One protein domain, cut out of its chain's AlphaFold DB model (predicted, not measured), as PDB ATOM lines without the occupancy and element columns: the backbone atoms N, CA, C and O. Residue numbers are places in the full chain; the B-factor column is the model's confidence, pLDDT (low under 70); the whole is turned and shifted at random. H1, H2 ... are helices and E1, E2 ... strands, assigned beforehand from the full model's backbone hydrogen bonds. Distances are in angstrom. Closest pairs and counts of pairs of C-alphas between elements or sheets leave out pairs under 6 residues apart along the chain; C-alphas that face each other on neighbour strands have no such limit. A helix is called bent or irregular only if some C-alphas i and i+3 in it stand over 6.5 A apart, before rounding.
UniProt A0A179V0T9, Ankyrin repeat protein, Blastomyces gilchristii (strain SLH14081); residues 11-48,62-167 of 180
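This is residues 11 to 48 and 62 to 167 of the 180 residues of the protein "Ankyrin repeat protein" of Blastomyces gilchristii (strain SLH14081) (UniProt A0A179V0T9). An elongated body is built round the short helix H2, with the small strand pair E1 and E4 on one side of it, the inner-lying part of H4 on another, and H3 folding back on it as a helical hairpin. H1 crosses H4 farther along, the two-stranded hairpin E2 and E3 makes one end of the length, and H5 makes the other as a tail that touches no helix. The printed part has 144 residues, in the order H1 E1 E2 E3 E4 H2 H3 H4 H5, with two separate antiparallel two-stranded sheets, E1 - E4 and E2 - E3. The class is mostly helix; the whole is compact by its radius of gyration of the C-alphas, 16.8 A, though its spans are 61 by 33 by 27 A.

Residues 11 to 35 hold no named element. H1 is residues 36 to 46, 15.5 A long, from C-alpha 36 at (-48.623, 33.599, 27.551). E1 is residues 70 to 73, E2 82 to 84, E3 90 to 92 and E4 99 to 102. H2 is residues 103 to 109, 10.1 A, and H3 residues 121 to 135, 20.9 A. H4, residues 139 to 154, is 23.8 A long and irregular, but only just: C-alphas 147 and 150 are 6.9 A apart. H5, residues 156 to 165, is 14.8 A and ends with C-alpha 165 at (-58.081, 47.209, 14.668).

H1 touches H4, closest at the C-alphas of Leu 45 and Ile 148, 5.8 A apart; at 72 degrees they are only just about perpendicular. E1 and E4 are antiparallel neighbours, with N 73 and O 99 within hydrogen-bond range at 2.8 A. The closest C-alphas of E1 and H2 are those of Thr 73 and Glu 106, 5.7 A. In the hairpin E2 and E3, N 91 and O 83 are 2.8 A apart. H3, with residues 131 to 135 alone, touches H2 at a shallow tilt of 26 degrees, opposite ways; the closest C-alphas are those of Tyr 107 and Val 135, 5.9 A. H4, with residues 139 to 145 alone, touches H2 at a steep tilt of 60 degrees, the same way; the closest C-alphas are those of Ala 108 and Arg 142, 4.9 A. H4 and H5 meet only through their link, and H1 and H5 are apart. Each O i to N i+4 pair is within hydrogen-bond range in H1, H2, H3 and H5, and 9 of 12 in H4.

The C-alphas of Asp 86 and Gly 167, the two farthest apart, are 60.9 A apart. Residues 49 to 61 are not printed, and C-alphas 48 and 62 are 15.0 A apart across this cut. The link from H2 to H3 is long, 11 residues, and residues 117 to 122 stand free. Mean pLDDT of the printed part is 79.5; residues 11 to 20, 23 to 31, 65 to 66 and 152 to 167 are under 70.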
ATOM      1  N   SER A  11     -56.331  28.403  38.457       69.56
ATOM      2  CA  SER A  11     -56.788  27.866  39.753       69.56
ATOM      3  C   SER A  11     -57.017  26.347  39.714       69.56
ATOM      4  O   SER A  11     -57.399  25.801  38.678       69.56
ATOM      5  N   LEU A  12     -56.832  25.683  40.862       63.06
ATOM      6  CA  LEU A  12     -56.973  24.231  41.051       63.06
ATOM      7  C   LEU A  12     -58.369  23.676  40.718       63.06
ATOM      8  O   LEU A  12     -58.464  22.563  40.212       63.06
ATOM      9  N   SER A  13     -59.443  24.408  41.027       55.22
ATOM     10  CA  SER A  13     -60.815  23.871  40.983       55.22
ATOM     11  C   SER A  13     -61.570  24.174  39.690       55.22
ATOM     12  O   SER A  13     -62.464  23.425  39.308       55.22
ATOM     13  N   THR A  14     -61.232  25.270  39.010       54.84
ATOM     14  CA  THR A  14     -62.005  25.778  37.861       54.84
ATOM     15  C   THR A  14     -61.150  26.082  36.634       54.84
ATOM     16  O   THR A  14     -61.698  26.394  35.579       54.84
ATOM     17  N   GLY A  15     -59.815  26.080  36.752       54.09
ATOM     18  CA  GLY A  15     -58.915  26.589  35.709       54.09
ATOM     19  C   GLY A  15     -59.024  28.104  35.467       54.09
ATOM     20  O   GLY A  15     -58.225  28.663  34.708       54.09
ATOM     21  N   MET A  16     -59.968  28.791  36.128       53.97
ATOM     22  CA  MET A  16     -60.145  30.240  36.046       53.97
ATOM     23  C   MET A  16     -59.008  30.959  36.767       53.97
ATOM     24  O   MET A  16     -58.457  30.485  37.766       53.97
ATOM     25  N   ARG A  17     -58.633  32.128  36.244       53.91
ATOM     26  CA  ARG A  17     -57.486  32.897  36.726       53.91
ATOM     27  C   ARG A  17     -57.933  34.021  37.637       53.91
ATOM     28  O   ARG A  17     -58.046  35.163  37.209       53.91
ATOM     29  N   ARG A  18     -58.136  33.700  38.910       57.69
ATOM     30  CA  ARG A  18     -58.186  34.711  39.969       57.69
ATOM     31  C   ARG A  18     -56.755  35.020  40.383       57.69
ATOM     32  O   ARG A  18     -56.255  34.539  41.390       57.69
ATOM     33  N   ALA A  19     -56.036  35.720  39.518       60.22
ATOM     34  CA  ALA A  19     -54.729  36.249  39.853       60.22
ATOM     35  C   ALA A  19     -54.851  37.753  39.865       60.22
ATOM     36  O   ALA A  19     -55.026  38.361  38.816       60.22
ATOM     37  N   PHE A  20     -54.690  38.330  41.047       67.94
ATOM     38  CA  PHE A  20     -54.745  39.767  41.274       67.94
ATOM     39  C   PHE A  20     -53.886  40.582  40.285       67.94
ATOM     40  O   PHE A  20     -54.210  41.706  39.916       67.94
ATOM     41  N   TRP A  21     -52.792  39.985  39.807       72.88
ATOM     42  CA  TRP A  21     -51.852  40.574  38.853       72.88
ATOM     43  C   TRP A  21     -52.235  40.416  37.370       72.88
ATOM     44  O   TRP A  21     -51.572  40.982  36.503       72.88
ATOM     45  N   LEU A  22     -53.265  39.625  37.061       70.62
ATOM     46  CA  LEU A  22     -53.739  39.306  35.704       70.62
ATOM     47  C   LEU A  22     -55.245  39.569  35.528       70.62
ATOM     48  O   LEU A  22     -55.815  39.179  34.506       70.62
ATOM     49  N   GLU A  23     -55.886  40.211  36.505       63.47
ATOM     50  CA  GLU A  23     -57.270  40.667  36.405       63.47
ATOM     51  C   GLU A  23     -57.362  41.812  35.382       63.47
ATOM     52  O   GLU A  23     -57.123  42.982  35.668       63.47
ATOM     53  N   ASP A  24     -57.690  41.445  34.147       60.06
ATOM     54  CA  ASP A  24     -58.121  42.351  33.084       60.06
ATOM     55  C   ASP A  24     -59.536  41.938  32.663       60.06
ATOM     56  O   ASP A  24     -59.891  40.762  32.733       60.06
ATOM     57  N   PHE A  25     -60.333  42.883  32.169       51.03
ATOM     58  CA  PHE A  25     -61.666  42.649  31.609       51.03
ATOM     59  C   PHE A  25     -61.675  41.549  30.528       51.03
ATOM     60  O   PHE A  25     -62.680  40.867  30.352       51.03
ATOM     61  N   TYR A  26     -60.551  41.356  29.826       54.09
ATOM     62  CA  TYR A  26     -60.392  40.333  28.781       54.09
ATOM     63  C   TYR A  26     -59.664  39.060  29.236       54.09
ATOM     64  O   TYR A  26     -59.683  38.082  28.495       54.09
ATOM     65  N   GLN A  27     -59.059  39.079  30.432       60.31
ATOM     66  CA  GLN A  27     -58.328  37.980  31.084       60.31
ATOM     67  C   GLN A  27     -57.252  37.303  30.199       60.31
ATOM     68  O   GLN A  27     -57.033  37.640  29.033       60.31
ATOM     69  N   LEU A  28     -56.483  36.377  30.774       63.75
ATOM     70  CA  LEU A  28     -55.707  35.417  29.984       63.75
ATOM     71  C   LEU A  28     -56.581  34.184  29.698       63.75
ATOM     72  O   LEU A  28     -57.389  33.833  30.559       63.75
ATOM     73  N   PRO A  29     -56.395  33.482  28.563       58.97
ATOM     74  CA  PRO A  29     -57.151  32.266  28.275       58.97
ATOM     75  C   PRO A  29     -57.044  31.233  29.406       58.97
ATOM     76  O   PRO A  29     -55.980  31.074  30.016       58.97
ATOM     77  N   CYS A  30     -58.124  30.490  29.651       61.38
ATOM     78  CA  CYS A  30     -58.106  29.317  30.527       61.38
ATOM     79  C   CYS A  30     -56.965  28.378  30.095       61.38
ATOM     80  O   CYS A  30     -56.758  28.171  28.899       61.38
ATOM     81  N   HIS A  31     -56.190  27.855  31.048       66.50
ATOM     82  CA  HIS A  31     -55.043  26.977  30.772       66.50
ATOM     83  C   HIS A  31     -53.973  27.542  29.813       66.50
ATOM     84  O   HIS A  31     -53.225  26.778  29.207       66.50
ATOM     85  N   ALA A  32     -53.848  28.866  29.659       70.38
ATOM     86  CA  ALA A  32     -52.756  29.447  28.877       70.38
ATOM     87  C   ALA A  32     -51.381  28.926  29.319       70.38
ATOM     88  O   ALA A  32     -51.079  28.858  30.519       70.38
ATOM     89  N   CYS A  33     -50.570  28.629  28.307       76.25
ATOM     90  CA  CYS A  33     -49.204  28.156  28.430       76.25
ATOM     91  C   CYS A  33     -48.332  29.154  29.219       76.25
ATOM     92  O   CYS A  33     -48.644  30.354  29.239       76.25
ATOM     93  N   PRO A  34     -47.226  28.699  29.832       79.38
ATOM     94  CA  PRO A  34     -46.316  29.550  30.597       79.38
ATOM     95  C   PRO A  34     -45.828  30.783  29.823       79.38
ATOM     96  O   PRO A  34     -45.635  31.840  30.418       79.38
ATOM     97  N   GLU A  35     -45.703  30.692  28.497       79.50
ATOM     98  CA  GLU A  35     -45.249  31.763  27.598       79.50
ATOM     99  C   GLU A  35     -46.275  32.893  27.439       79.50
ATOM    100  O   GLU A  35     -45.909  34.032  27.132       79.50
ATOM    101  N   ALA A  36     -47.558  32.610  27.679       77.88
ATOM    102  CA  ALA A  36     -48.623  33.599  27.551       77.88
ATOM    103  C   ALA A  36     -48.532  34.689  28.631       77.88
ATOM    104  O   ALA A  36     -48.871  35.842  28.375       77.88
ATOM    105  N   ILE A  37     -48.044  34.346  29.828       80.56
ATOM    106  CA  ILE A  37     -47.895  35.290  30.945       80.56
ATOM    107  C   ILE A  37     -46.861  36.387  30.633       80.56
ATOM    108  O   ILE A  37     -47.220  37.565  30.678       80.56
ATOM    109  N   PRO A  38     -45.602  36.078  30.270       83.19
ATOM    110  CA  PRO A  38     -44.637  37.115  29.936       83.19
ATOM    111  C   PRO A  38     -44.995  37.857  28.643       83.19
ATOM    112  O   PRO A  38     -44.664  39.035  28.524       83.19
ATOM    113  N   ALA A  39     -45.687  37.223  27.686       78.94
ATOM    114  CA  ALA A  39     -46.212  37.917  26.507       78.94
ATOM    115  C   ALA A  39     -47.240  38.991  26.894       78.94
ATOM    116  O   ALA A  39     -47.115  40.143  26.472       78.94
ATOM    117  N   PHE A  40     -48.181  38.644  27.772       78.38
ATOM    118  CA  PHE A  40     -49.165  39.572  28.321       78.38
ATOM    119  C   PHE A  40     -48.517  40.722  29.095       78.38
ATOM    120  O   PHE A  40     -48.834  41.883  28.846       78.38
ATOM    121  N   ILE A  41     -47.560  40.426  29.978       81.00
ATOM    122  CA  ILE A  41     -46.849  41.463  30.740       81.00
ATOM    123  C   ILE A  41     -46.113  42.418  29.790       81.00
ATOM    124  O   ILE A  41     -46.245  43.636  29.919       81.00
ATOM    125  N   ARG A  42     -45.388  41.891  28.791       83.06
ATOM    126  CA  ARG A  42     -44.696  42.709  27.779       83.06
ATOM    127  C   ARG A  42     -45.654  43.591  26.991       83.06
ATOM    128  O   ARG A  42     -45.322  44.748  26.734       83.06
ATOM    129  N   PHE A  43     -46.811  43.056  26.609       77.75
ATOM    130  CA  PHE A  43     -47.853  43.829  25.943       77.75
ATOM    131  C   PHE A  43     -48.289  45.001  26.830       77.75
ATOM    132  O   PHE A  43     -48.200  46.153  26.413       77.75
ATOM    133  N   CYS A  44     -48.643  44.748  28.087       77.81
ATOM    134  CA  CYS A  44     -49.158  45.787  28.981       77.81
ATOM    135  C   CYS A  44     -48.113  46.831  29.391       77.81
ATOM    136  O   CYS A  44     -48.442  48.018  29.491       77.81
ATOM    137  N   LEU A  45     -46.845  46.437  29.541       80.12
ATOM    138  CA  LEU A  45     -45.728  47.366  29.761       80.12
ATOM    139  C   LEU A  45     -45.548  48.359  28.607       80.12
ATOM    140  O   LEU A  45     -45.127  49.496  28.831       80.12
ATOM    141  N   ASN A  46     -45.904  47.957  27.389       79.81
ATOM    142  CA  ASN A  46     -45.736  48.761  26.180       79.81
ATOM    143  C   ASN A  46     -47.063  49.283  25.606       79.81
ATOM    144  O   ASN A  46     -47.058  49.968  24.589       79.81
ATOM    145  N   PHE A  47     -48.192  48.990  26.255       76.31
ATOM    146  CA  PHE A  47     -49.507  49.428  25.804       76.31
ATOM    147  C   PHE A  47     -49.632  50.952  25.895       76.31
ATOM    148  O   PHE A  47     -49.479  51.542  26.972       76.31
ATOM    149  N   VAL A  48     -49.953  51.585  24.765       73.12
ATOM    150  CA  VAL A  48     -50.188  53.028  24.660       73.12
ATOM    151  C   VAL A  48     -51.516  53.262  23.944       73.12
ATOM    152  O   VAL A  48     -51.639  52.905  22.769       73.12
ATOM    153  N   GLU A  62     -38.409  46.182  28.183       82.00
ATOM    154  CA  GLU A  62     -38.175  44.752  28.330       82.00
ATOM    155  C   GLU A  62     -38.698  44.245  29.673       82.00
ATOM    156  O   GLU A  62     -38.661  44.938  30.688       82.00
ATOM    157  N   PHE A  63     -39.183  43.006  29.671       82.88
ATOM    158  CA  PHE A  63     -39.569  42.294  30.880       82.88
ATOM    159  C   PHE A  63     -38.545  41.180  31.124       82.88
ATOM    160  O   PHE A  63     -38.357  40.361  30.218       82.88
ATOM    161  N   PRO A  64     -37.903  41.111  32.308       76.50
ATOM    162  CA  PRO A  64     -36.939  40.066  32.645       76.50
ATOM    163  C   PRO A  64     -37.660  38.729  32.872       76.50
ATOM    164  O   PRO A  64     -37.888  38.279  33.998       76.50
ATOM    165  N   SER A  65     -38.055  38.108  31.764       65.81
ATOM    166  CA  SER A  65     -38.739  36.824  31.703       65.81
ATOM    167  C   SER A  65     -37.728  35.729  31.404       65.81
ATOM    168  O   SER A  65     -37.550  35.341  30.250       65.81
ATOM    169  N   HIS A  66     -37.106  35.182  32.441       68.00
ATOM    170  CA  HIS A  66     -36.573  33.828  32.331       68.00
ATOM    171  C   HIS A  66     -37.748  32.845  32.324       68.00
ATOM    172  O   HIS A  66     -38.755  33.102  32.991       68.00
ATOM    173  N   GLN A  67     -37.643  31.745  31.570       70.38
ATOM    174  CA  GLN A  67     -38.620  30.656  31.640       70.38
ATOM    175  C   GLN A  67     -38.708  30.194  33.094       70.38
ATOM    176  O   GLN A  67     -37.790  29.579  33.629       70.38
ATOM    177  N   THR A  68     -39.787  30.595  33.758       81.00
ATOM    178  CA  THR A  68     -40.036  30.280  35.158       81.00
ATOM    179  C   THR A  68     -41.122  29.218  35.171       81.00
ATOM    180  O   THR A  68     -42.173  29.444  34.564       81.00
ATOM    181  N   PRO A  69     -40.889  28.064  35.816       86.75
ATOM    182  CA  PRO A  69     -41.915  27.040  35.906       86.75
ATOM    183  C   PRO A  69     -43.142  27.607  36.620       86.75
ATOM    184  O   PRO A  69     -43.030  28.441  37.525       86.75
ATOM    185  N   LEU A  70     -44.320  27.146  36.203       88.62
ATOM    186  CA  LEU A  70     -45.553  27.439  36.919       88.62
ATOM    187  C   LEU A  70     -45.582  26.547  38.150       88.62
ATOM    188  O   LEU A  70     -45.705  25.328  38.035       88.62
ATOM    189  N   VAL A  71     -45.441  27.165  39.312       90.75
ATOM    190  CA  VAL A  71     -45.504  26.496  40.609       90.75
ATOM    191  C   VAL A  71     -46.835  26.821  41.260       90.75
ATOM    192  O   VAL A  71     -47.480  27.808  40.905       90.75
ATOM    193  N   PHE A  72     -47.255  25.998  42.212       89.38
ATOM    194  CA  PHE A  72     -48.416  26.354  43.013       89.38
ATOM    195  C   PHE A  72     -48.094  27.570  43.899       89.38
ATOM    196  O   PHE A  72     -47.142  27.543  44.688       89.38
ATOM    197  N   THR A  73     -48.869  28.635  43.723       89.62
ATOM    198  CA  THR A  73     -48.777  29.918  44.420       89.62
ATOM    199  C   THR A  73     -50.062  30.173  45.207       89.62
ATOM    200  O   THR A  73     -51.156  29.753  44.821       89.62
ATOM    201  N   TYR A  74     -49.917  30.862  46.333       88.69
ATOM    202  CA  TYR A  74     -50.997  31.250  47.227       88.69
ATOM    203  C   TYR A  74     -51.719  32.513  46.752       88.69
ATOM    204  O   TYR A  74     -52.927  32.635  46.912       88.69
ATOM    205  N   HIS A  75     -50.970  33.448  46.158       85.56
ATOM    206  CA  HIS A  75     -51.428  34.740  45.623       85.56
ATOM    207  C   HIS A  75     -51.956  35.779  46.611       85.56
ATOM    208  O   HIS A  75     -52.013  36.951  46.233       85.56
ATOM    209  N   ASP A  76     -52.253  35.408  47.850       86.62
ATOM    210  CA  ASP A  76     -52.602  36.350  48.917       86.62
ATOM    211  C   ASP A  76     -51.900  36.034  50.249       86.62
ATOM    212  O   ASP A  76     -52.498  36.019  51.326       86.62
ATOM    213  N   LEU A  77     -50.608  35.692  50.188       88.19
ATOM    214  CA  LEU A  77     -49.854  35.330  51.384       88.19
ATOM    215  C   LEU A  77     -49.453  36.597  52.139       88.19
ATOM    216  O   LEU A  77     -48.385  37.164  51.923       88.19
ATOM    217  N   ALA A  78     -50.336  37.034  53.026       88.38
ATOM    218  CA  ALA A  78     -50.168  38.207  53.868       88.38
ATOM    219  C   ALA A  78     -50.274  37.830  55.355       88.38
ATOM    220  O   ALA A  78     -50.898  36.821  55.680       88.38
ATOM    221  N   PRO A  79     -49.751  38.654  56.281       88.19
ATOM    222  CA  PRO A  79     -49.802  38.363  57.718       88.19
ATOM    223  C   PRO A  79     -51.211  38.058  58.247       88.19
ATOM    224  O   PRO A  79     -51.366  37.213  59.116       88.19
ATOM    225  N   ARG A  80     -52.247  38.698  57.684       89.06
ATOM    226  CA  ARG A  80     -53.659  38.461  58.042       89.06
ATOM    227  C   ARG A  80     -54.155  37.037  57.749       89.06
ATOM    228  O   ARG A  80     -55.108  36.593  58.373       89.06
ATOM    229  N   ASN A  81     -53.501  36.344  56.817       90.81
ATOM    230  CA  ASN A  81     -53.857  35.006  56.348       90.81
ATOM    231  C   ASN A  81     -52.978  33.918  56.987       90.81
ATOM    232  O   ASN A  81     -53.053  32.754  56.597       90.81
ATOM    233  N   VAL A  82     -52.132  34.288  57.956       90.56
ATOM    234  CA  VAL A  82     -51.204  33.391  58.646       90.56
ATOM    235  C   VAL A  82     -51.530  33.385  60.136       90.56
ATOM    236  O   VAL A  82     -51.349  34.389  60.821       90.56
ATOM    237  N   ILE A  83     -51.973  32.242  60.654       92.06
ATOM    238  CA  ILE A  83     -52.263  32.058  62.082       92.06
ATOM    239  C   ILE A  83     -51.246  31.097  62.686       92.06
ATOM    240  O   ILE A  83     -50.984  30.031  62.134       92.06
ATOM    241  N   LEU A  84     -50.693  31.461  63.840       92.19
ATOM    242  CA  LEU A  84     -49.878  30.572  64.659       92.19
ATOM    243  C   LEU A  84     -50.709  30.129  65.863       92.19
ATOM    244  O   LEU A  84     -51.160  30.977  66.630       92.19
ATOM    245  N   ASP A  85     -50.923  28.826  66.017       92.44
ATOM    246  CA  ASP A  85     -51.622  28.298  67.190       92.44
ATOM    247  C   ASP A  85     -50.698  28.170  68.418       92.44
ATOM    248  O   ASP A  85     -49.468  28.253  68.318       92.44
ATOM    249  N   ASP A  86     -51.288  27.902  69.587       94.94
ATOM    250  CA  ASP A  86     -50.556  27.723  70.853       94.94
ATOM    251  C   ASP A  86     -49.540  26.567  70.808       94.94
ATOM    252  O   ASP A  86     -48.604  26.497  71.608       94.94
ATOM    253  N   ARG A  87     -49.697  25.647  69.850       95.56
ATOM    254  CA  ARG A  87     -48.805  24.504  69.616       95.56
ATOM    255  C   ARG A  87     -47.743  24.804  68.559       95.56
ATOM    256  O   ARG A  87     -47.067  23.874  68.112       95.56
ATOM    257  N   ARG A  88     -47.563  26.075  68.185       91.56
ATOM    258  CA  ARG A  88     -46.606  26.554  67.175       91.56
ATOM    259  C   ARG A  88     -46.842  25.965  65.783       91.56
ATOM    260  O   ARG A  88     -45.893  25.815  65.010       91.56
ATOM    261  N   ARG A  89     -48.084  25.622  65.445       92.44
ATOM    262  CA  ARG A  89     -48.454  25.203  64.089       92.44
ATOM    263  C   ARG A  89     -48.923  26.412  63.304       92.44
ATOM    264  O   ARG A  89     -49.705  27.222  63.799       92.44
ATOM    265  N   LEU A  90     -48.421  26.510  62.080       89.56
ATOM    266  CA  LEU A  90     -48.775  27.565  61.149       89.56
ATOM    267  C   LEU A  90     -49.973  27.126  60.305       89.56
ATOM    268  O   LEU A  90     -49.923  26.083  59.653       89.56
ATOM    269  N   TRP A  91     -51.010  27.947  60.289       91.06
ATOM    270  CA  TRP A  91     -52.220  27.759  59.505       91.06
ATOM    271  C   TRP A  91     -52.316  28.863  58.455       91.06
ATOM    272  O   TRP A  91     -52.120  30.037  58.770       91.06
ATOM    273  N   LEU A  92     -52.607  28.478  57.213       91.12
ATOM    274  CA  LEU A  92     -52.825  29.400  56.098       91.12
ATOM    275  C   LEU A  92     -54.319  29.445  55.757       91.12
ATOM    276  O   LEU A  92     -54.942  28.391  55.585       91.12
ATOM    277  N   LEU A  93     -54.877  30.651  55.677       90.12
ATOM    278  CA  LEU A  93     -56.304  30.918  55.464       90.12
ATOM    279  C   LEU A  93     -56.567  31.719  54.192       90.12
ATOM    280  O   LEU A  93     -55.786  32.609  53.877       90.12
ATOM    281  N   ASP A  94     -57.712  31.492  53.551       83.31
ATOM    282  CA  ASP A  94     -58.120  32.162  52.304       83.31
ATOM    283  C   ASP A  94     -57.286  31.729  51.084       83.31
ATOM    284  O   ASP A  94     -56.274  32.326  50.719       83.31
ATOM    285  N   TRP A  95     -57.718  30.624  50.468       85.56
ATOM    286  CA  TRP A  95     -57.055  29.986  49.325       85.56
ATOM    287  C   TRP A  95     -57.700  30.356  47.981       85.56
ATOM    288  O   TRP A  95     -57.355  29.764  46.953       85.56
ATOM    289  N   ASP A  96     -58.631  31.310  47.959       81.75
ATOM    290  CA  ASP A  96     -59.511  31.564  46.808       81.75
ATOM    291  C   ASP A  96     -58.762  32.039  45.552       81.75
ATOM    292  O   ASP A  96     -59.226  31.838  44.423       81.75
ATOM    293  N   TYR A  97     -57.584  32.635  45.743       79.88
ATOM    294  CA  TYR A  97     -56.708  33.129  44.677       79.88
ATOM    295  C   TYR A  97     -55.572  32.162  44.315       79.88
ATOM    296  O   TYR A  97     -54.794  32.433  43.394       79.88
ATOM    297  N   SER A  98     -55.479  31.024  45.006       85.75
ATOM    298  CA  SER A  98     -54.402  30.062  44.797       85.75
ATOM    299  C   SER A  98     -54.492  29.368  43.431       85.75
ATOM    300  O   SER A  98     -55.571  29.097  42.885       85.75
ATOM    301  N   GLY A  99     -53.334  29.078  42.843       87.62
ATOM    302  CA  GLY A  99     -53.254  28.434  41.534       87.62
ATOM    303  C   GLY A  99     -51.828  28.275  41.031       87.62
ATOM    304  O   GLY A  99     -50.871  28.455  41.772       87.62
ATOM    305  N   PHE A 100     -51.676  27.911  39.762       89.12
ATOM    306  CA  PHE A 100     -50.367  27.708  39.145       89.12
ATOM    307  C   PHE A 100     -49.906  28.945  38.391       89.12
ATOM    308  O   PHE A 100     -50.462  29.284  37.341       89.12
ATOM    309  N   TYR A 101     -48.869  29.597  38.909       88.38
ATOM    310  CA  TYR A 101     -48.304  30.819  38.345       88.38
ATOM    311  C   TYR A 101     -46.782  30.850  38.530       88.38
ATOM    312  O   TYR A 101     -46.221  30.070  39.304       88.38
ATOM    313  N   PRO A 102     -46.066  31.725  37.811       90.38
ATOM    314  CA  PRO A 102     -44.644  31.907  38.045       90.38
ATOM    315  C   PRO A 102     -44.380  32.366  39.483       90.38
ATOM    316  O   PRO A 102     -45.086  33.227  39.998       90.38
ATOM    317  N   VAL A 103     -43.320  31.857  40.110       91.25
ATOM    318  CA  VAL A 103     -42.996  32.130  41.528       91.25
ATOM    319  C   VAL A 103     -42.901  33.625  41.884       91.25
ATOM    320  O   VAL A 103     -43.179  34.017  43.015       91.25
ATOM    321  N   TYR A 104     -42.566  34.489  40.923       90.88
ATOM    322  CA  TYR A 104     -42.506  35.933  41.152       90.88
ATOM    323  C   TYR A 104     -43.878  36.575  41.409       90.88
ATOM    324  O   TYR A 104     -43.931  37.660  41.985       90.88
ATOM    325  N   PHE A 105     -44.980  35.917  41.033       90.25
ATOM    326  CA  PHE A 105     -46.328  36.338  41.420       90.25
ATOM    327  C   PHE A 105     -46.531  36.223  42.925       90.25
ATOM    328  O   PHE A 105     -47.041  37.152  43.539       90.25
ATOM    329  N   GLU A 106     -46.072  35.121  43.524       91.62
ATOM    330  CA  GLU A 106     -46.121  34.935  44.972       91.62
ATOM    331  C   GLU A 106     -45.292  36.012  45.676       91.62
ATOM    332  O   GLU A 106     -45.775  36.657  46.602       91.62
ATOM    333  N   TYR A 107     -44.082  36.289  45.173       92.75
ATOM    334  CA  TYR A 107     -43.256  37.378  45.697       92.75
ATOM    335  C   TYR A 107     -43.958  38.732  45.617       92.75
ATOM    336  O   TYR A 107     -43.971  39.460  46.604       92.75
ATOM    337  N   ALA A 108     -44.571  39.078  44.485       91.19
ATOM    338  CA  ALA A 108     -45.314  40.329  44.372       91.19
ATOM    339  C   ALA A 108     -46.507  40.366  45.344       91.19
ATOM    340  O   ALA A 108     -46.697  41.356  46.053       91.19
ATOM    341  N   SER A 109     -47.265  39.272  45.445       90.12
ATOM    342  CA  SER A 109     -48.412  39.139  46.347       90.12
ATOM    343  C   SER A 109     -48.049  39.270  47.825       90.12
ATOM    344  O   SER A 109     -48.751  39.964  48.556       90.12
ATOM    345  N   MET A 110     -46.915  38.711  48.253       92.44
ATOM    346  CA  MET A 110     -46.420  38.854  49.627       92.44
ATOM    347  C   MET A 110     -46.111  40.302  50.021       92.44
ATOM    348  O   MET A 110     -45.946  40.579  51.202       92.44
ATOM    349  N   HIS A 111     -46.026  41.234  49.072       90.50
ATOM    350  CA  HIS A 111     -45.834  42.662  49.350       90.50
ATOM    351  C   HIS A 111     -47.075  43.499  49.010       90.50
ATOM    352  O   HIS A 111     -47.053  44.722  49.132       90.50
ATOM    353  N   ASN A 112     -48.167  42.855  48.596       88.12
ATOM    354  CA  ASN A 112     -49.416  43.495  48.207       88.12
ATOM    355  C   ASN A 112     -50.441  43.439  49.347       88.12
ATOM    356  O   ASN A 112     -51.512  42.849  49.231       88.12
ATOM    357  N   PHE A 113     -50.105  44.060  50.473       88.06
ATOM    358  CA  PHE A 113     -51.027  44.235  51.590       88.06
ATOM    359  C   PHE A 113     -50.745  45.555  52.303       88.06
ATOM    360  O   PHE A 113     -49.638  46.093  52.243       88.06
ATOM    361  N   SER A 114     -51.752  46.073  52.999       87.06
ATOM    362  CA  SER A 114     -51.567  47.223  53.877       87.06
ATOM    363  C   SER A 114     -50.748  46.796  55.088       87.06
ATOM    364  O   SER A 114     -51.211  45.994  55.899       87.06
ATOM    365  N   VAL A 115     -49.524  47.316  55.196       87.75
ATOM    366  CA  VAL A 115     -48.662  47.075  56.355       87.75
ATOM    367  C   VAL A 115     -49.365  47.612  57.607       87.75
ATOM    368  O   VAL A 115     -49.732  48.789  57.610       87.75
ATOM    369  N   PRO A 116     -49.562  46.792  58.656       88.06
ATOM    370  CA  PRO A 116     -50.185  47.246  59.893       88.06
ATOM    371  C   PRO A 116     -49.454  48.449  60.500       88.06
ATOM    372  O   PRO A 116     -48.223  48.486  60.528       88.06
ATOM    373  N   GLU A 117     -50.200  49.426  61.016       88.81
ATOM    374  CA  GLU A 117     -49.631  50.671  61.560       88.81
ATOM    375  C   GLU A 117     -48.685  50.430  62.743       88.81
ATOM    376  O   GLU A 117     -47.726  51.171  62.943       88.81
ATOM    377  N   ASN A 118     -48.921  49.357  63.501       91.94
ATOM    378  CA  ASN A 118     -48.112  48.964  64.651       91.94
ATOM    379  C   ASN A 118     -46.802  48.243  64.282       91.94
ATOM    380  O   ASN A 118     -46.033  47.911  65.182       91.94
ATOM    381  N   TRP A 119     -46.536  47.971  63.000       92.50
ATOM    382  CA  TRP A 119     -45.297  47.315  62.588       92.50
ATOM    383  C   TRP A 119     -44.096  48.245  62.707       92.50
ATOM    384  O   TRP A 119     -43.972  49.240  61.980       92.50
ATOM    385  N   GLY A 120     -43.151  47.846  63.556       94.12
ATOM    386  CA  GLY A 120     -41.842  48.472  63.632       94.12
ATOM    387  C   GLY A 120     -40.927  48.049  62.480       94.12
ATOM    388  O   GLY A 120     -41.260  47.229  61.620       94.12
ATOM    389  N   TRP A 121     -39.708  48.583  62.488       93.56
ATOM    390  CA  TRP A 121     -38.666  48.205  61.528       93.56
ATOM    391  C   TRP A 121     -38.339  46.702  61.586       93.56
ATOM    392  O   TRP A 121     -38.097  46.082  60.553       93.56
ATOM    393  N   ALA A 122     -38.367  46.110  62.785       95.56
ATOM    394  CA  ALA A 122     -38.045  44.704  62.997       95.56
ATOM    395  C   ALA A 122     -39.103  43.777  62.382       95.56
ATOM    396  O   ALA A 122     -38.747  42.754  61.804       95.56
ATOM    397  N   ASP A 123     -40.386  44.140  62.451       93.44
ATOM    398  CA  ASP A 123     -41.479  43.348  61.873       93.44
ATOM    399  C   ASP A 123     -41.426  43.372  60.347       93.44
ATOM    400  O   ASP A 123     -41.516  42.327  59.700       93.44
ATOM    401  N   ARG A 124     -41.148  44.549  59.773       92.00
ATOM    402  CA  ARG A 124     -40.904  44.695  58.332       92.00
ATOM    403  C   ARG A 124     -39.706  43.862  57.888       92.00
ATOM    404  O   ARG A 124     -39.812  43.120  56.920       92.00
ATOM    405  N   LEU A 125     -38.593  43.922  58.620       93.50
ATOM    406  CA  LEU A 125     -37.407  43.120  58.314       93.50
ATOM    407  C   LEU A 125     -37.695  41.616  58.405       93.50
ATOM    408  O   LEU A 125     -37.277  40.862  57.529       93.50
ATOM    409  N   ARG A 126     -38.419  41.168  59.436       93.69
ATOM    410  CA  ARG A 126     -38.834  39.763  59.576       93.69
ATOM    411  C   ARG A 126     -39.675  39.314  58.390       93.69
ATOM    412  O   ARG A 126     -39.441  38.225  57.874       93.69
ATOM    413  N   TRP A 127     -40.608  40.150  57.942       93.12
ATOM    414  CA  TRP A 127     -41.427  39.854  56.774       93.12
ATOM    415  C   TRP A 127     -40.605  39.800  55.481       93.12
ATOM    416  O   TRP A 127     -40.757  38.861  54.708       93.12
ATOM    417  N   GLU A 128     -39.678  40.736  55.277       91.94
ATOM    418  CA  GLU A 128     -38.758  40.729  54.129       91.94
ATOM    419  C   GLU A 128     -37.845  39.493  54.120       91.94
ATOM    420  O   GLU A 128     -37.583  38.898  53.076       91.94
ATOM    421  N   ILE A 129     -37.371  39.062  55.289       93.69
ATOM    422  CA  ILE A 129     -36.596  37.822  55.417       93.69
ATOM    423  C   ILE A 129     -37.487  36.612  55.128       93.69
ATOM    424  O   ILE A 129     -37.067  35.708  54.409       93.69
ATOM    425  N   PHE A 130     -38.714  36.592  55.647       92.19
ATOM    426  CA  PHE A 130     -39.669  35.519  55.390       92.19
ATOM    427  C   PHE A 130     -40.030  35.420  53.903       92.19
ATOM    428  O   PHE A 130     -40.023  34.321  53.348       92.19
ATOM    429  N   SER A 131     -40.279  36.544  53.226       92.00
ATOM    430  CA  SER A 131     -40.524  36.575  51.782       92.00
ATOM    431  C   SER A 131     -39.294  36.092  51.017       92.00
ATOM    432  O   SER A 131     -39.402  35.220  50.161       92.00
ATOM    433  N   TRP A 132     -38.098  36.539  51.391       91.31
ATOM    434  CA  TRP A 132     -36.872  36.105  50.734       91.31
ATOM    435  C   TRP A 132     -36.596  34.604  50.907       91.31
ATOM    436  O   TRP A 132     -36.336  33.924  49.915       91.31
ATOM    437  N   ILE A 133     -36.667  34.072  52.130       92.00
ATOM    438  CA  ILE A 133     -36.403  32.649  52.406       92.00
ATOM    439  C   ILE A 133     -37.488  31.769  51.811       92.00
ATOM    440  O   ILE A 133     -37.184  30.686  51.312       92.00
ATOM    441  N   SER A 134     -38.742  32.224  51.868       89.25
ATOM    442  CA  SER A 134     -39.812  31.544  51.166       89.25
ATOM    443  C   SER A 134     -39.515  31.655  49.682       89.25
ATOM    444  O   SER A 134     -38.957  30.723  49.140       89.25
ATOM    445  N   VAL A 135     -39.905  32.706  48.965       90.50
ATOM    446  CA  VAL A 135     -39.987  32.764  47.487       90.50
ATOM    447  C   VAL A 135     -38.702  33.113  46.754       90.50
ATOM    448  O   VAL A 135     -38.605  32.791  45.577       90.50
ATOM    449  N   GLY A 136     -37.710  33.700  47.410       91.44
ATOM    450  CA  GLY A 136     -36.570  34.322  46.738       91.44
ATOM    451  C   GLY A 136     -36.806  35.814  46.482       91.44
ATOM    452  O   GLY A 136     -37.737  36.411  47.015       91.44
ATOM    453  N   ARG A 137     -35.942  36.443  45.678       91.31
ATOM    454  CA  ARG A 137     -36.020  37.881  45.362       91.31
ATOM    455  C   ARG A 137     -36.364  38.103  43.895       91.31
ATOM    456  O   ARG A 137     -35.565  37.783  43.020       91.31
ATOM    457  N   PHE A 138     -37.523  38.711  43.648       91.56
ATOM    458  CA  PHE A 138     -38.030  39.016  42.304       91.56
ATOM    459  C   PHE A 138     -38.456  40.485  42.165       91.56
ATOM    460  O   PHE A 138     -39.532  40.790  41.653       91.56
ATOM    461  N   SER A 139     -37.622  41.416  42.642       89.81
ATOM    462  CA  SER A 139     -37.942  42.852  42.691       89.81
ATOM    463  C   SER A 139     -38.260  43.439  41.313       89.81
ATOM    464  O   SER A 139     -39.274  44.107  41.169       89.81
ATOM    465  N   LYS A 140     -37.488  43.098  40.270       90.38
ATOM    466  CA  LYS A 140     -37.737  43.602  38.905       90.38
ATOM    467  C   LYS A 140     -39.071  43.118  38.331       90.38
ATOM    468  O   LYS A 140     -39.771  43.866  37.658       90.38
ATOM    469  N   GLN A 141     -39.423  41.853  38.569       90.69
ATOM    470  CA  GLN A 141     -40.700  41.301  38.121       90.69
ATOM    471  C   GLN A 141     -41.859  41.909  38.907       90.69
ATOM    472  O   GLN A 141     -42.874  42.249  38.308       90.69
ATOM    473  N   ARG A 142     -41.693  42.095  40.222       90.38
ATOM    474  CA  ARG A 142     -42.665  42.795  41.069       90.38
ATOM    475  C   ARG A 142     -42.897  44.227  40.587       90.38
ATOM    476  O   ARG A 142     -44.046  44.592  40.377       90.38
ATOM    477  N   GLU A 143     -41.843  45.006  40.360       89.69
ATOM    478  CA  GLU A 143     -41.938  46.380  39.840       89.69
ATOM    479  C   GLU A 143     -42.689  46.420  38.504       89.69
ATOM    480  O   GLU A 143     -43.587  47.237  38.314       89.69
ATOM    481  N   ALA A 144     -42.382  45.490  37.593       88.31
ATOM    482  CA  ALA A 144     -43.102  45.379  36.329       88.31
ATOM    483  C   ALA A 144     -44.595  45.069  36.532       88.31
ATOM    484  O   ALA A 144     -45.423  45.672  35.854       88.31
ATOM    485  N   LEU A 145     -44.941  44.165  37.461       87.69
ATOM    486  CA  LEU A 145     -46.327  43.830  37.814       87.69
ATOM    487  C   LEU A 145     -47.071  45.017  38.453       87.69
ATOM    488  O   LEU A 145     -48.228  45.274  38.118       87.69
ATOM    489  N   GLU A 146     -46.412  45.774  39.328       86.31
ATOM    490  CA  GLU A 146     -46.958  46.999  39.921       86.31
ATOM    491  C   GLU A 146     -47.170  48.098  38.864       86.31
ATOM    492  O   GLU A 146     -48.191  48.788  38.892       86.31
ATOM    493  N   GLU A 147     -46.269  48.221  37.883       85.75
ATOM    494  CA  GLU A 147     -46.378  49.214  36.808       85.75
ATOM    495  C   GLU A 147     -47.563  48.940  35.865       85.75
ATOM    496  O   GLU A 147     -48.266  49.866  35.438       85.75
ATOM    497  N   ILE A 148     -47.785  47.674  35.507       81.06
ATOM    498  CA  ILE A 148     -48.883  47.291  34.608       81.06
ATOM    499  C   ILE A 148     -50.243  47.312  35.311       81.06
ATOM    500  O   ILE A 148     -51.253  47.561  34.652       81.06
ATOM    501  N   ARG A 149     -50.282  47.133  36.637       79.06
ATOM    502  CA  ARG A 149     -51.510  47.057  37.443       79.06
ATOM    503  C   ARG A 149     -52.542  48.165  37.156       79.06
ATOM    504  O   ARG A 149     -53.684  47.829  36.845       79.06
ATOM    505  N   PRO A 150     -52.206  49.471  37.188       73.38
ATOM    506  CA  PRO A 150     -53.174  50.526  36.881       73.38
ATOM    507  C   PRO A 150     -53.570  50.585  35.398       73.38
ATOM    508  O   PRO A 150     -54.563  51.225  35.054       73.38
ATOM    509  N   ARG A 151     -52.801  49.968  34.493       70.50
ATOM    510  CA  ARG A 151     -53.085  50.003  33.051       70.50
ATOM    511  C   ARG A 151     -54.239  49.070  32.687       70.50
ATOM    512  O   ARG A 151     -55.043  49.443  31.835       70.50
ATOM    513  N   PHE A 152     -54.358  47.932  33.377       62.50
ATOM    514  CA  PHE A 152     -55.477  46.994  33.225       62.50
ATOM    515  C   PHE A 152     -56.807  47.600  33.667       62.50
ATOM    516  O   PHE A 152     -57.805  47.512  32.958       62.50
ATOM    517  N   THR A 153     -56.814  48.260  34.827       60.62
ATOM    518  CA  THR A 153     -58.047  48.775  35.437       60.62
ATOM    519  C   THR A 153     -58.533  50.059  34.771       60.62
ATOM    520  O   THR A 153     -59.733  50.324  34.732       60.62
ATOM    521  N   ARG A 154     -57.617  50.865  34.219       60.34
ATOM    522  CA  ARG A 154     -57.932  52.213  33.729       60.34
ATOM    523  C   ARG A 154     -58.265  52.295  32.236       60.34
ATOM    524  O   ARG A 154     -58.939  53.244  31.844       60.34
ATOM    525  N   PHE A 155     -57.823  51.348  31.398       59.28
ATOM    526  CA  PHE A 155     -58.010  51.425  29.934       59.28
ATOM    527  C   PHE A 155     -58.691  50.205  29.273       59.28
ATOM    528  O   PHE A 155     -58.236  49.755  28.217       59.28
ATOM    529  N   PRO A 156     -59.838  49.715  29.783       58.09
ATOM    530  CA  PRO A 156     -60.527  48.558  29.195       58.09
ATOM    531  C   PRO A 156     -60.996  48.797  27.743       58.09
ATOM    532  O   PRO A 156     -60.995  47.886  26.914       58.09
ATOM    533  N   LEU A 157     -61.352  50.036  27.386       52.69
ATOM    534  CA  LEU A 157     -61.820  50.392  26.036       52.69
ATOM    535  C   LEU A 157     -60.687  50.555  25.015       52.69
ATOM    536  O   LEU A 157     -60.869  50.246  23.840       52.69
ATOM    537  N   GLY A 158     -59.503  51.003  25.448       54.78
ATOM    538  CA  GLY A 158     -58.342  51.124  24.560       54.78
ATOM    539  C   GLY A 158     -57.909  49.759  24.024       54.78
ATOM    540  O   GLY A 158     -57.604  49.626  22.842       54.78
ATOM    541  N   ARG A 159     -57.990  48.734  24.881       59.22
ATOM    542  CA  ARG A 159     -57.748  47.338  24.516       59.22
ATOM    543  C   ARG A 159     -58.811  46.799  23.555       59.22
ATOM    544  O   ARG A 159     -58.450  46.146  22.585       59.22
ATOM    545  N   LYS A 160     -60.096  47.141  23.743       58.56
ATOM    546  CA  LYS A 160     -61.168  46.802  22.781       58.56
ATOM    547  C   LYS A 160     -60.839  47.303  21.375       58.56
ATOM    548  O   LYS A 160     -60.946  46.551  20.416       58.56
ATOM    549  N   ASN A 161     -60.429  48.565  21.269       56.69
ATOM    550  CA  ASN A 161     -60.161  49.202  19.983       56.69
ATOM    551  C   ASN A 161     -58.908  48.640  19.304       56.69
ATOM    552  O   ASN A 161     -58.926  48.472  18.092       56.69
ATOM    553  N   GLU A 162     -57.853  48.302  20.051       60.25
ATOM    554  CA  GLU A 162     -56.703  47.587  19.476       60.25
ATOM    555  C   GLU A 162     -57.077  46.180  18.996       60.25
ATOM    556  O   GLU A 162     -56.687  45.805  17.896       60.25
ATOM    557  N   VAL A 163     -57.897  45.432  19.746       56.34
ATOM    558  CA  VAL A 163     -58.353  44.103  19.298       56.34
ATOM    559  C   VAL A 163     -59.239  44.194  18.047       56.34
ATOM    560  O   VAL A 163     -59.152  43.336  17.171       56.34
ATOM    561  N   LEU A 164     -60.066  45.238  17.931       52.56
ATOM    562  CA  LEU A 164     -60.882  45.488  16.736       52.56
ATOM    563  C   LEU A 164     -60.037  45.935  15.526       52.56
ATOM    564  O   LEU A 164     -60.324  45.514  14.409       52.56
ATOM    565  N   LEU A 165     -58.998  46.758  15.732       52.72
ATOM    566  CA  LEU A 165     -58.081  47.209  14.668       52.72
ATOM    567  C   LEU A 165     -57.229  46.067  14.095       52.72
ATOM    568  O   LEU A 165     -56.909  46.091  12.911       52.72
ATOM    569  N   ASP A 166     -56.934  45.048  14.901       52.97
ATOM    570  CA  ASP A 166     -56.285  43.802  14.474       52.97
ATOM    571  C   ASP A 166     -57.219  42.859  13.673       52.97
ATOM    572  O   ASP A 166     -56.831  41.738  13.337       52.97
ATOM    573  N   GLY A 167     -58.448  43.292  13.355       45.53
ATOM    574  CA  GLY A 167     -59.375  42.587  12.461       45.53
ATOM    575  C   GLY A 167     -60.316  41.583  13.135       45.53
ATOM    576  O   GLY A 167     -60.897  40.740  12.451       45.53
TER     577      GLY A 167